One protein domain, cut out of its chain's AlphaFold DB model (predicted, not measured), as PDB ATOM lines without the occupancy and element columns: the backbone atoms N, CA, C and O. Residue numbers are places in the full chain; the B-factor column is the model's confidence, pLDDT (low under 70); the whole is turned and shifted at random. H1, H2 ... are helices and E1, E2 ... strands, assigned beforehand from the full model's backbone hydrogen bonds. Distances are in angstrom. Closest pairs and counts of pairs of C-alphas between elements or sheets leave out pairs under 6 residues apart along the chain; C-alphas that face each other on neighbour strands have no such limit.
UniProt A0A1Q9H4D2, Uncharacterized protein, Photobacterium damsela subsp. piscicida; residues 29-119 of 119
ATOM      1  N   VAL A  29      47.634  -9.616  17.298       95.81
ATOM      2  CA  VAL A  29      46.466  -9.644  16.414       95.81
ATOM      3  C   VAL A  29      45.671 -10.923  16.639       95.81
ATOM      4  O   VAL A  29      46.149 -12.025  16.366       95.81
ATOM      5  N   ILE A  30      44.421 -10.779  17.072       95.44
ATOM      6  CA  ILE A  30      43.486 -11.886  17.268       95.44
ATOM      7  C   ILE A  30      42.473 -11.881  16.131       95.44
ATOM      8  O   ILE A  30      41.777 -10.895  15.899       95.44
ATOM      9  N   LYS A  31      42.383 -13.000  15.411       96.00
ATOM     10  CA  LYS A  31      41.472 -13.166  14.275       96.00
ATOM     11  C   LYS A  31      40.601 -14.391  14.476       96.00
ATOM     12  O   LYS A  31      41.084 -15.423  14.937       96.00
ATOM     13  N   GLY A  32      39.341 -14.308  14.076       95.12
ATOM     14  CA  GLY A  32      38.466 -15.470  14.126       95.12
ATOM     15  C   GLY A  32      37.012 -15.160  13.831       95.12
ATOM     16  O   GLY A  32      36.622 -14.018  13.589       95.12
ATOM     17  N   GLN A  33      36.208 -16.218  13.844       93.25
ATOM     18  CA  GLN A  33      34.763 -16.118  13.720       93.25
ATOM     19  C   GLN A  33      34.127 -15.906  15.092       93.25
ATOM     20  O   GLN A  33      34.464 -16.575  16.071       93.25
ATOM     21  N   THR A  34      33.179 -14.980  15.131       91.88
ATOM     22  CA  THR A  34      32.308 -14.761  16.282       91.88
ATOM     23  C   THR A  34      31.131 -15.734  16.272       91.88
ATOM     24  O   THR A  34      30.814 -16.343  15.248       91.88
ATOM     25  N   ASP A  35      30.423 -15.836  17.394       85.25
ATOM     26  CA  ASP A  35      29.161 -16.584  17.499       85.25
ATOM     27  C   ASP A  35      28.076 -16.149  16.494       85.25
ATOM     28  O   ASP A  35      27.236 -16.954  16.097       85.25
ATOM     29  N   LYS A  36      28.129 -14.903  16.015       84.88
ATOM     30  CA  LYS A  36      27.265 -14.368  14.948       84.88
ATOM     31  C   LYS A  36      27.770 -14.666  13.532       84.88
ATOM     32  O   LYS A  36      27.304 -14.037  12.586       84.88
ATOM     33  N   GLN A  37      28.741 -15.569  13.378       81.00
ATOM     34  CA  GLN A  37      29.392 -15.910  12.102       81.00
ATOM     35  C   GLN A  37      30.081 -14.717  11.414       81.00
ATOM     36  O   GLN A  37      30.419 -14.776  10.233       81.00
ATOM     37  N   HIS A  38      30.328 -13.634  12.153       90.75
ATOM     38  CA  HIS A  38      31.076 -12.488  11.659       90.75
ATOM     39  C   HIS A  38      32.565 -12.705  11.924       90.75
ATOM     40  O   HIS A  38      32.941 -13.050  13.046       90.75
ATOM     41  N   PHE A  39      33.398 -12.525  10.902       93.38
ATOM     42  CA  PHE A  39      34.845 -12.595  11.052       93.38
ATOM     43  C   PHE A  39      35.378 -11.254  11.545       93.38
ATOM     44  O   PHE A  39      35.104 -10.225  10.930       93.38
ATOM     45  N   ILE A  40      36.151 -11.279  12.625       96.12
ATOM     46  CA  ILE A  40      36.801 -10.092  13.180       96.12
ATOM     47  C   ILE A  40      38.314 -10.277  13.203       96.12
ATOM     48  O   ILE A  40      38.823 -11.396  13.311       96.12
ATOM     49  N   ALA A  41      39.016  -9.155  13.121       96.31
ATOM     50  CA  ALA A  41      40.433  -9.040  13.409       96.31
ATOM     51  C   ALA A  41      40.596  -7.869  14.378       96.31
ATOM     52  O   ALA A  41      40.188  -6.753  14.059       96.31
ATOM     53  N   VAL A  42      41.135  -8.145  15.558       95.44
ATOM     54  CA  VAL A  42      41.368  -7.156  16.607       95.44
ATOM     55  C   VAL A  42      42.861  -7.086  16.854       95.44
ATOM     56  O   VAL A  42      43.508  -8.116  17.027       95.44
ATOM     57  N   GLU A  43      43.395  -5.876  16.847       95.44
ATOM     58  CA  GLU A  43      44.769  -5.590  17.226       95.44
ATOM     59  C   GLU A  43      44.783  -5.087  18.669       95.44
ATOM     60  O   GLU A  43      43.968  -4.239  19.030       95.44
ATOM     61  N   LEU A  44      45.658  -5.660  19.492       93.31
ATOM     62  CA  LEU A  44      45.787  -5.356  20.914       93.31
ATOM     63  C   LEU A  44      47.237  -5.008  21.231       93.31
ATOM     64  O   LEU A  44      48.128  -5.837  21.021       93.31
ATOM     65  N   ASN A  45      47.471  -3.817  21.774       91.38
ATOM     66  CA  ASN A  45      48.763  -3.478  22.359       91.38
ATOM     67  C   ASN A  45      48.863  -4.085  23.780       91.38
ATOM     68  O   ASN A  45      47.827  -4.299  24.419       91.38
ATOM     69  N   PRO A  46      50.059  -4.363  24.336       89.44
ATOM     70  CA  PRO A  46      50.193  -4.863  25.707       89.44
ATOM     71  C   PRO A  46      49.526  -3.974  26.768       89.44
ATOM     72  O   PRO A  46      48.965  -4.492  27.738       89.44
ATOM     73  N   ASP A  47      49.509  -2.657  26.555       89.62
ATOM     74  CA  ASP A  47      48.816  -1.711  27.435       89.62
ATOM     75  C   ASP A  47      47.295  -1.915  27.401       89.62
ATOM     76  O   ASP A  47      46.654  -1.932  28.451       89.62
ATOM     77  N   ASP A  48      46.717  -2.172  26.220       91.00
ATOM     78  CA  ASP A  48      45.292  -2.496  26.084       91.00
ATOM     79  C   ASP A  48      44.962  -3.807  26.796       91.00
ATOM     80  O   ASP A  48      43.911  -3.924  27.430       91.00
ATOM     81  N   ILE A  49      45.855  -4.799  26.708       92.56
ATOM     82  CA  ILE A  49      45.660  -6.087  27.376       92.56
ATOM     83  C   ILE A  49      45.627  -5.880  28.895       92.56
ATOM     84  O   ILE A  49      44.713  -6.352  29.568       92.56
ATOM     85  N   THR A  50      46.586  -5.128  29.430       91.62
ATOM     86  CA  THR A  50      46.700  -4.886  30.875       91.62
ATOM     87  C   THR A  50      45.571  -3.996  31.403       91.62
ATOM     88  O   THR A  50      45.095  -4.195  32.519       91.62
ATOM     89  N   ALA A  51      45.107  -3.028  30.609       92.81
ATOM     90  CA  ALA A  51      44.033  -2.121  31.006       92.81
ATOM     91  C   ALA A  51      42.641  -2.774  30.968       92.81
ATOM     92  O   ALA A  51      41.783  -2.429  31.782       92.81
ATOM     93  N   ASN A  52      42.398  -3.696  30.028       95.06
ATOM     94  CA  ASN A  52      41.062  -4.252  29.787       95.06
ATOM     95  C   ASN A  52      40.845  -5.655  30.370       95.06
ATOM     96  O   ASN A  52      39.694  -6.091  30.471       95.06
ATOM     97  N   PHE A  53      41.906  -6.367  30.759       95.81
ATOM     98  CA  PHE A  53      41.811  -7.743  31.249       95.81
ATOM     99  C   PHE A  53      42.509  -7.928  32.603       95.81
ATOM    100  O   PHE A  53      43.546  -7.318  32.849       95.81
ATOM    101  N   PRO A  54      41.980  -8.791  33.493       95.00
ATOM    102  CA  PRO A  54      42.650  -9.099  34.751       95.00
ATOM    103  C   PRO A  54      43.989  -9.811  34.534       95.00
ATOM    104  O   PRO A  54      44.096 -10.708  33.695       95.00
ATOM    105  N   THR A  55      44.977  -9.472  35.361       94.19
ATOM    106  CA  THR A  55      46.275 -10.154  35.412       94.19
ATOM    107  C   THR A  55      46.221 -11.359  36.348       94.19
ATOM    108  O   THR A  55      45.707 -11.276  37.465       94.19
ATOM    109  N   TYR A  56      46.790 -12.475  35.904       94.50
ATOM    110  CA  TYR A  56      46.931 -13.714  36.665       94.50
ATOM    111  C   TYR A  56      48.388 -14.160  36.679       94.50
ATOM    112  O   TYR A  56      49.136 -13.835  35.763       94.50
ATOM    113  N   GLU A  57      48.759 -14.961  37.676       94.56
ATOM    114  CA  GLU A  57      50.094 -15.548  37.788       94.56
ATOM    115  C   GLU A  57      50.064 -17.065  37.577       94.56
ATOM    116  O   GLU A  57      49.151 -17.759  38.036       94.56
ATOM    117  N   ILE A  58      51.086 -17.583  36.895       91.75
ATOM    118  CA  ILE A  58      51.345 -19.015  36.745       91.75
ATOM    119  C   ILE A  58      52.803 -19.282  37.096       91.75
ATOM    120  O   ILE A  58      53.713 -18.811  36.417       91.75
ATOM    121  N   THR A  59      53.023 -20.110  38.113       92.00
ATOM    122  CA  THR A  59      54.345 -20.655  38.429       92.00
ATOM    123  C   THR A  59      54.480 -22.041  37.812       92.00
ATOM    124  O   THR A  59      53.720 -22.953  38.141       92.00
ATOM    125  N   THR A  60      55.450 -22.221  36.917       89.00
ATOM    126  CA  THR A  60      55.675 -23.500  36.227       89.00
ATOM    127  C   THR A  60      57.153 -23.855  36.147       89.00
ATOM    128  O   THR A  60      58.030 -22.991  36.190       89.00
ATOM    129  N   ARG A  61      57.445 -25.152  36.039       89.44
ATOM    130  CA  ARG A  61      58.804 -25.644  35.823       89.44
ATOM    131  C   ARG A  61      59.098 -25.638  34.331       89.44
ATOM    132  O   ARG A  61      58.428 -26.324  33.561       89.44
ATOM    133  N   LEU A  62      60.127 -24.905  33.934       86.69
ATOM    134  CA  LEU A  62      60.565 -24.881  32.547       86.69
ATOM    135  C   LEU A  62      61.462 -26.102  32.257       86.69
ATOM    136  O   LEU A  62      62.349 -26.406  33.055       86.69
ATOM    137  N   PRO A  63      61.279 -26.810  31.129       84.38
ATOM    138  CA  PRO A  63      62.031 -28.033  30.821       84.38
ATOM    139  C   PRO A  63      63.556 -27.859  30.750       84.38
ATOM    140  O   PRO A  63      64.295 -28.815  30.969       84.38
ATOM    141  N   TRP A  64      64.024 -26.656  30.416       78.88
ATOM    142  CA  TRP A  64      65.431 -26.344  30.141       78.88
ATOM    143  C   TRP A  64      66.154 -25.649  31.302       78.88
ATOM    144  O   TRP A  64      67.354 -25.396  31.198       78.88
ATOM    145  N   VAL A  65      65.468 -25.352  32.410       76.94
ATOM    146  CA  VAL A  65      66.084 -24.759  33.605       76.94
ATOM    147  C   VAL A  65      65.641 -25.482  34.873       76.94
ATOM    148  O   VAL A  65      64.512 -25.940  35.010       76.94
ATOM    149  N   ASN A  66      66.545 -25.582  35.848       77.94
ATOM    150  CA  ASN A  66      66.288 -26.284  37.109       77.94
ATOM    151  C   ASN A  66      65.518 -25.441  38.142       77.94
ATOM    152  O   ASN A  66      65.562 -25.747  39.332       77.94
ATOM    153  N   HIS A  67      64.819 -24.393  37.706       80.69
ATOM    154  CA  HIS A  67      64.025 -23.519  38.563       80.69
ATOM    155  C   HIS A  67      62.583 -23.408  38.064       80.69
ATOM    156  O   HIS A  67      62.273 -23.662  36.897       80.69
ATOM    157  N   PHE A  68      61.694 -23.054  38.987       88.81
ATOM    158  CA  PHE A  68      60.358 -22.588  38.648       88.81
ATOM    159  C   PHE A  68      60.453 -21.141  38.172       88.81
ATOM    160  O   PHE A  68      61.228 -20.370  38.731       88.81
ATOM    161  N   ALA A  69      59.670 -20.796  37.159       88.94
ATOM    162  CA  ALA A  69      59.482 -19.425  36.709       88.94
ATOM    163  C   ALA A  69      58.026 -19.030  36.960       88.94
ATOM    164  O   ALA A  69      57.117 -19.832  36.710       88.94
ATOM    165  N   THR A  70      57.819 -17.818  37.468       91.38
ATOM    166  CA  THR A  70      56.487 -17.230  37.627       91.38
ATOM    167  C   THR A  70      56.258 -16.248  36.499       91.38
ATOM    168  O   THR A  70      57.049 -15.332  36.326       91.38
ATOM    169  N   PHE A  71      55.179 -16.447  35.755       91.69
ATOM    170  CA  PHE A  71      54.746 -15.584  34.664       91.69
ATOM    171  C   PHE A  71      53.462 -14.870  35.061       91.69
ATOM    172  O   PHE A  71      52.585 -15.502  35.657       91.69
ATOM    173  N   SER A  72      53.325 -13.599  34.690       93.62
ATOM    174  CA  SER A  72      52.088 -12.838  34.860       93.62
ATOM    175  C   SER A  72      51.488 -12.426  33.513       93.62
ATOM    176  O   SER A  72      52.202 -12.192  32.536       93.62
ATOM    177  N   GLY A  73      50.157 -12.389  33.427       94.12
ATOM    178  CA  GLY A  73      49.467 -11.999  32.198       94.12
ATOM    179  C   GLY A  73      47.959 -12.224  32.217       94.12
ATOM    180  O   GLY A  73      47.402 -12.805  33.151       94.12
ATOM    181  N   ALA A  74      47.289 -11.777  31.157       95.88
ATOM    182  CA  ALA A  74      45.856 -11.979  30.975       95.88
ATOM    183  C   ALA A  74      45.571 -13.403  30.491       95.88
ATOM    184  O   ALA A  74      46.286 -13.942  29.649       95.88
ATOM    185  N   ARG A  75      44.500 -14.038  30.970       96.06
ATOM    186  CA  ARG A  75      44.116 -15.369  30.477       96.06
ATOM    187  C   ARG A  75      43.615 -15.287  29.041       96.06
ATOM    188  O   ARG A  75      42.704 -14.518  28.740       96.06
ATOM    189  N   LEU A  76      44.113 -16.168  28.175       95.75
ATOM    190  CA  LEU A  76      43.687 -16.213  26.775       95.75
ATOM    191  C   LEU A  76      42.179 -16.484  26.647       95.75
ATOM    192  O   LEU A  76      41.525 -15.900  25.787       95.75
ATOM    193  N   LYS A  77      41.594 -17.298  27.541       96.00
ATOM    194  CA  LYS A  77      40.136 -17.512  27.570       96.00
ATOM    195  C   LYS A  77      39.343 -16.224  27.799       96.00
ATOM    196  O   LYS A  77      38.290 -16.067  27.193       96.00
ATOM    197  N   ASP A  78      39.832 -15.312  28.638       96.69
ATOM    198  CA  ASP A  78      39.106 -14.086  28.984       96.69
ATOM    199  C   ASP A  78      39.064 -13.156  27.765       96.69
ATOM    200  O   ASP A  78      38.008 -12.621  27.425       96.69
ATOM    201  N   ILE A  79      40.178 -13.074  27.029       95.81
ATOM    202  CA  ILE A  79      40.278 -12.313  25.781       95.81
ATOM    203  C   ILE A  79      39.367 -12.908  24.695       95.81
ATOM    204  O   ILE A  79      38.577 -12.190  24.079       95.81
ATOM    205  N   LEU A  80      39.417 -14.227  24.476       95.88
ATOM    206  CA  LEU A  80      38.569 -14.889  23.474       95.88
ATOM    207  C   LEU A  80      37.075 -14.735  23.794       95.88
ATOM    208  O   LEU A  80      36.283 -14.447  22.895       95.88
ATOM    209  N   ASN A  81      36.694 -14.880  25.066       96.06
ATOM    210  CA  ASN A  81      35.312 -14.709  25.516       96.06
ATOM    211  C   ASN A  81      34.830 -13.263  25.342       96.06
ATOM    212  O   ASN A  81      33.702 -13.056  24.892       96.06
ATOM    213  N   HIS A  82      35.673 -12.271  25.654       96.25
ATOM    214  CA  HIS A  82      35.349 -10.851  25.490       96.25
ATOM    215  C   HIS A  82      34.965 -10.519  24.043       96.25
ATOM    216  O   HIS A  82      33.947  -9.871  23.798       96.25
ATOM    217  N   TYR A  83      35.718 -11.049  23.075       95.44
ATOM    218  CA  TYR A  83      35.437 -10.877  21.646       95.44
ATOM    219  C   TYR A  83      34.478 -11.922  21.060       95.44
ATOM    220  O   TYR A  83      34.206 -11.901  19.859       95.44
ATOM    221  N   ARG A  84      33.933 -12.817  21.895       95.88
ATOM    222  CA  ARG A  84      32.995 -13.885  21.503       95.88
ATOM    223  C   ARG A  84      33.549 -14.757  20.373       95.88
ATOM    224  O   ARG A  84      32.811 -15.131  19.461       95.88
ATOM    225  N   LEU A  85      34.849 -15.039  20.419       95.56
ATOM    226  CA  LEU A  85      35.566 -15.817  19.415       95.56
ATOM    227  C   LEU A  85      35.515 -17.307  19.737       95.56
ATOM    228  O   LEU A  85      35.911 -17.734  20.824       95.56
ATOM    229  N   PHE A  86      35.097 -18.104  18.755       91.31
ATOM    230  CA  PHE A  86      34.962 -19.552  18.892       91.31
ATOM    231  C   PHE A  86      35.561 -20.280  17.690       91.31
ATOM    232  O   PHE A  86      35.594 -19.770  16.570       91.31
ATOM    233  N   GLY A  87      36.022 -21.509  17.913       91.12
ATOM    234  CA  GLY A  87      36.582 -22.339  16.857       91.12
ATOM    235  C   GLY A  87      36.839 -23.766  17.319       91.12
ATOM    236  O   GLY A  87      36.638 -24.118  18.476       91.12
ATOM    237  N   ARG A  88      37.297 -24.612  16.393       94.56
ATOM    238  CA  ARG A  88      37.763 -25.972  16.721       94.56
ATOM    239  C   ARG A  88      39.244 -25.991  17.087       94.56
ATOM    240  O   ARG A  88      39.672 -26.808  17.896       94.56
ATOM    241  N   GLN A  89      40.009 -25.103  16.465       96.38
ATOM    242  CA  GLN A  89      41.455 -25.005  16.572       96.38
ATOM    243  C   GLN A  89      41.843 -23.538  16.722       96.38
ATOM    244  O   GLN A  89      41.121 -22.656  16.253       96.38
ATOM    245  N   ILE A  90      42.983 -23.304  17.357       96.38
ATOM    246  CA  ILE A  90      43.622 -21.997  17.463       96.38
ATOM    247  C   ILE A  90      45.002 -22.106  16.839       96.38
ATOM    248  O   ILE A  90      45.748 -23.042  17.130       96.38
ATOM    249  N   HIS A  91      45.324 -21.131  15.998       97.12
ATOM    250  CA  HIS A  91      46.655 -20.941  15.449       97.12
ATOM    251  C   HIS A  91      47.351 -19.845  16.252       97.12
ATOM    252  O   HIS A  91      46.828 -18.735  16.357       97.12
ATOM    253  N   LEU A  92      48.506 -20.163  16.828       96.25
ATOM    254  CA  LEU A  92      49.358 -19.205  17.526       96.25
ATOM    255  C   LEU A  92      50.600 -18.993  16.671       96.25
ATOM    256  O   LEU A  92      51.363 -19.938  16.474       96.25
ATOM    257  N   THR A  93      50.777 -17.779  16.158       96.44
ATOM    258  CA  THR A  93      51.909 -17.404  15.304       96.44
ATOM    259  C   THR A  93      52.780 -16.394  16.032       96.44
ATOM    260  O   THR A  93      52.281 -15.375  16.502       96.44
ATOM    261  N   ALA A  94      54.071 -16.691  16.142       94.88
ATOM    262  CA  ALA A  94      55.064 -15.796  16.724       94.88
ATOM    263  C   ALA A  94      55.602 -14.792  15.686       94.88
ATOM    264  O   ALA A  94      55.378 -14.936  14.487       94.88
ATOM    265  N   LEU A  95      56.360 -13.793  16.149       93.25
ATOM    266  CA  LEU A  95      56.954 -12.748  15.297       93.25
ATOM    267  C   LEU A  95      57.934 -13.276  14.237       93.25
ATOM    268  O   LEU A  95      58.224 -12.583  13.272       93.25
ATOM    269  N   ASN A  96      58.467 -14.482  14.427       95.06
ATOM    270  CA  ASN A  96      59.357 -15.164  13.486       95.06
ATOM    271  C   ASN A  96      58.609 -16.145  12.563       95.06
ATOM    272  O   ASN A  96      59.209 -17.108  12.088       95.06
ATOM    273  N   ASP A  97      57.299 -15.954  12.392       95.06
ATOM    274  CA  ASP A  97      56.402 -16.777  11.571       95.06
ATOM    275  C   ASP A  97      56.286 -18.248  12.005       95.06
ATOM    276  O   ASP A  97      55.706 -19.077  11.300       95.06
ATOM    277  N   TYR A  98      56.795 -18.601  13.188       96.69
ATOM    278  CA  TYR A  98      56.575 -19.927  13.745       96.69
ATOM    279  C   TYR A  98      55.125 -20.063  14.211       96.69
ATOM    280  O   TYR A  98      54.677 -19.319  15.087       96.69
ATOM    281  N   THR A  99      54.405 -21.040  13.656       97.50
ATOM    282  CA  THR A  99      53.003 -21.306  13.989       97.50
ATOM    283  C   THR A  99      52.827 -22.668  14.641       97.50
ATOM    284  O   THR A  99      53.270 -23.691  14.115       97.50
ATOM    285  N   VAL A 100      52.076 -22.698  15.739       97.38
ATOM    286  CA  VAL A 100      51.527 -23.931  16.315       97.38
ATOM    287  C   VAL A 100      50.012 -23.936  16.200       97.38
ATOM    288  O   VAL A 100      49.367 -22.888  16.202       97.38
ATOM    289  N   THR A 101      49.437 -25.132  16.101       98.06
ATOM    290  CA  THR A 101      47.985 -25.325  16.090       98.06
ATOM    291  C   THR A 101      47.590 -26.187  17.272       98.06
ATOM    292  O   THR A 101      48.138 -27.274  17.449       98.06
ATOM    293  N   ILE A 102      46.643 -25.704  18.072       97.19
ATOM    294  CA  ILE A 102      46.148 -26.401  19.263       97.19
ATOM    295  C   ILE A 102      44.618 -26.513  19.232       97.19
ATOM    296  O   ILE A 102      43.951 -25.653  18.645       97.19
ATOM    297  N   PRO A 103      44.025 -27.549  19.848       97.94
ATOM    298  CA  PRO A 103      42.584 -27.613  20.067       97.94
ATOM    299  C   PRO A 103      42.081 -26.387  20.838       97.94
ATOM    300  O   PRO A 103      42.654 -26.014  21.856       97.94
ATOM    301  N   TYR A 104      40.963 -25.793  20.415       95.69
ATOM    302  CA  TYR A 104      40.369 -24.646  21.124       95.69
ATOM    303  C   TYR A 104      40.032 -24.975  22.590       95.69
ATOM    304  O   TYR A 104      40.195 -24.148  23.484       95.69
ATOM    305  N   LEU A 105      39.621 -26.219  22.852       96.50
ATOM    306  CA  LEU A 105      39.307 -26.699  24.198       96.50
ATOM    307  C   LEU A 105      40.519 -26.704  25.139       96.50
ATOM    308  O   LEU A 105      40.330 -26.609  26.351       96.50
ATOM    309  N   ASP A 106      41.745 -26.755  24.614       97.19
ATOM    310  CA  ASP A 106      42.947 -26.725  25.448       97.19
ATOM    311  C   ASP A 106      43.115 -25.372  26.154       97.19
ATOM    312  O   ASP A 106      43.661 -25.327  27.255       97.19
ATOM    313  N   ILE A 107      42.552 -24.285  25.607       96.19
ATOM    314  CA  ILE A 107      42.544 -22.979  26.282       96.19
ATOM    315  C   ILE A 107      41.743 -23.025  27.583       96.19
ATOM    316  O   ILE A 107      42.143 -22.423  28.572       96.19
ATOM    317  N   TYR A 108      40.638 -23.767  27.604       94.25
ATOM    318  CA  TYR A 108      39.794 -23.916  28.794       94.25
ATOM    319  C   TYR A 108      40.322 -24.988  29.742       94.25
ATOM    320  O   TYR A 108      40.015 -24.974  30.930       94.25
ATOM    321  N   ARG A 109      41.093 -25.945  29.214       95.94
ATOM    322  CA  ARG A 109      41.685 -27.020  30.008       95.94
ATOM    323  C   ARG A 109      42.910 -26.557  30.786       95.94
ATOM    324  O   ARG A 109      43.083 -26.979  31.926       95.94
ATOM    325  N   TYR A 110      43.768 -25.758  30.157       94.75
ATOM    326  CA  TYR A 110      45.063 -25.373  30.720       94.75
ATOM    327  C   TYR A 110      45.136 -23.908  31.150       94.75
ATOM    328  O   TYR A 110      46.134 -23.525  31.749       94.75
ATOM    329  N   ASP A 111      44.101 -23.107  30.865       94.56
ATOM    330  CA  ASP A 111      44.012 -21.690  31.233       94.56
ATOM    331  C   ASP A 111      45.304 -20.893  30.941       94.56
ATOM    332  O   ASP A 111      45.833 -20.226  31.836       94.56
ATOM    333  N   PRO A 112      45.844 -20.946  29.705       94.88
ATOM    334  CA  PRO A 112      47.090 -20.267  29.393       94.88
ATOM    335  C   PRO A 112      46.931 -18.750  29.511       94.88
ATOM    336  O   PRO A 112      45.862 -18.189  29.239       94.88
ATOM    337  N   ILE A 113      48.026 -18.086  29.872       94.88
ATOM    338  CA  ILE A 113      48.117 -16.628  29.935       94.88
ATOM    339  C   ILE A 113      48.883 -16.072  28.733       94.88
ATOM    340  O   ILE A 113      49.778 -16.719  28.192       94.88
ATOM    341  N   ILE A 114      48.517 -14.860  28.336       92.06
ATOM    342  CA  ILE A 114      49.253 -13.982  27.436       92.06
ATOM    343  C   ILE A 114      49.943 -12.940  28.315       92.06
ATOM    344  O   ILE A 114      49.285 -12.100  28.928       92.06
ATOM    345  N   GLY A 115      51.265 -13.030  28.396       80.62
ATOM    346  CA  GLY A 115      52.107 -12.144  29.192       80.62
ATOM    347  C   GLY A 115      53.548 -12.643  29.223       80.62
ATOM    348  O   GLY A 115      53.808 -13.811  28.922       80.62
ATOM    349  N   GLY A 116      54.485 -11.738  29.499       66.81
ATOM    350  CA  GLY A 116      55.923 -11.984  29.349       66.81
ATOM    351  C   GLY A 116      56.773 -11.588  30.552       66.81
ATOM    352  O   GLY A 116      57.975 -11.841  30.525       66.81
ATOM    353  N   ASP A 117      56.180 -11.014  31.598       62.12
ATOM    354  CA  ASP A 117      56.930 -10.642  32.792       62.12
ATOM    355  C   ASP A 117      57.183 -11.896  33.626       62.12
ATOM    356  O   ASP A 117      56.279 -12.451  34.260       62.12
ATOM    357  N   SER A 118      58.426 -12.374  33.571       58.41
ATOM    358  CA  SER A 118      58.942 -13.405  34.462       58.41
ATOM    359  C   SER A 118      59.733 -12.755  35.594       58.41
ATOM    360  O   SER A 118      60.700 -12.046  35.308       58.41
ATOM    361  N   ASN A 119      59.346 -13.001  36.847       52.78
ATOM    362  CA  ASN A 119      60.144 -12.627  38.025       52.78
ATOM    363  C   ASN A 119      61.166 -13.720  38.359       52.78
ATOM    364  O   ASN A 119      60.783 -14.914  38.266       52.78
TER     365      ASN A 119
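Overview. This is residues 29 to 119 of the 119 residues of an uncharacterized protein of Photobacterium damsela subsp. piscicida (UniProt A0A1Q9H4D2). Three strand hairpins spread round a short helix, H2, near the middle: E1 and E2 at one end of the long axis, E3 and E4 at the other, E5 and E6 along one side. E7 lies beside E4 as a third strand, H1 and H3 lie at opposite sides of the body, and residues 62 to 67, at the tip of the E3 and E4 hairpin, stick out. The printed part has 91 residues with three named helices and seven named strands, in the order E1 E2 H1 E3 E4 H2 E5 E6 H3 E7; the largest sheet, E3 E4 E7, is antiparallel, and the class is mixed, helices and strands. The whole is compact, with a radius of gyration of the C-alphas of 14.1 A, but its outline is elongated, 46 by 28 by 27 A.

Arrangement. E1, residues 29 to 34, and E2, residues 39 to 44, form an antiparallel hairpin, with N 30 and O 42 at 2.8 A. E3, residues 55 to 61, and E4, residues 68 to 75, form another, with N 58 and O 71 at 2.8 A; E4 bends by 57 degrees at residue 72. E7, residues 113 to 118, is antiparallel to E4, with N 114 and O 74 at 2.7 A, and this sheet is strongly twisted. H1, residues 46 to 52, is on it at a height over the sheet of 9.1 A; the closest C-alphas of H1 and E4, those of Ile 49 and Ala 74, are 6.9 A apart. H2, residues 76 to 82, only grazes this sheet with residues 76 to 79. E1 and H2 are near each other, with 6 pairs of C-alphas within 10 A. Residues 33 to 34 of E1 pair antiparallel with residues 85 to 86. E5, residues 89 to 93, and E6, residues 99 to 103, form the third hairpin, with N 90 and O 102 at 2.8 A. H3, residues 104 to 110, only just touches H2, with 3 pairs of C-alphas within 8 A, the closest being Lys 77 and Ile 107 at 6.1 A; they run opposite ways at a steep tilt of 57 degrees. Every O i to N i+4 pair is within hydrogen-bond range in H1 and H2, and 2 of 3 in H3.

Along the chain. E1 begins at C-alpha 29, (46.466, -9.644, 16.414), and E7 ends at C-alpha 118, (58.942, -13.405, 34.462). From first to last C-alpha, E3 measures 19.9 A, E4 19.6 A, E2 16.4 A and E1 15.1 A.

Size, cuts and confidence. The C-alphas farthest apart, of Lys 36 and Asn 66, are 46.4 A apart. The printed part has no cut, and no link is long. Mean pLDDT of the printed part is 91.5; residues 116 to 119 are under 70.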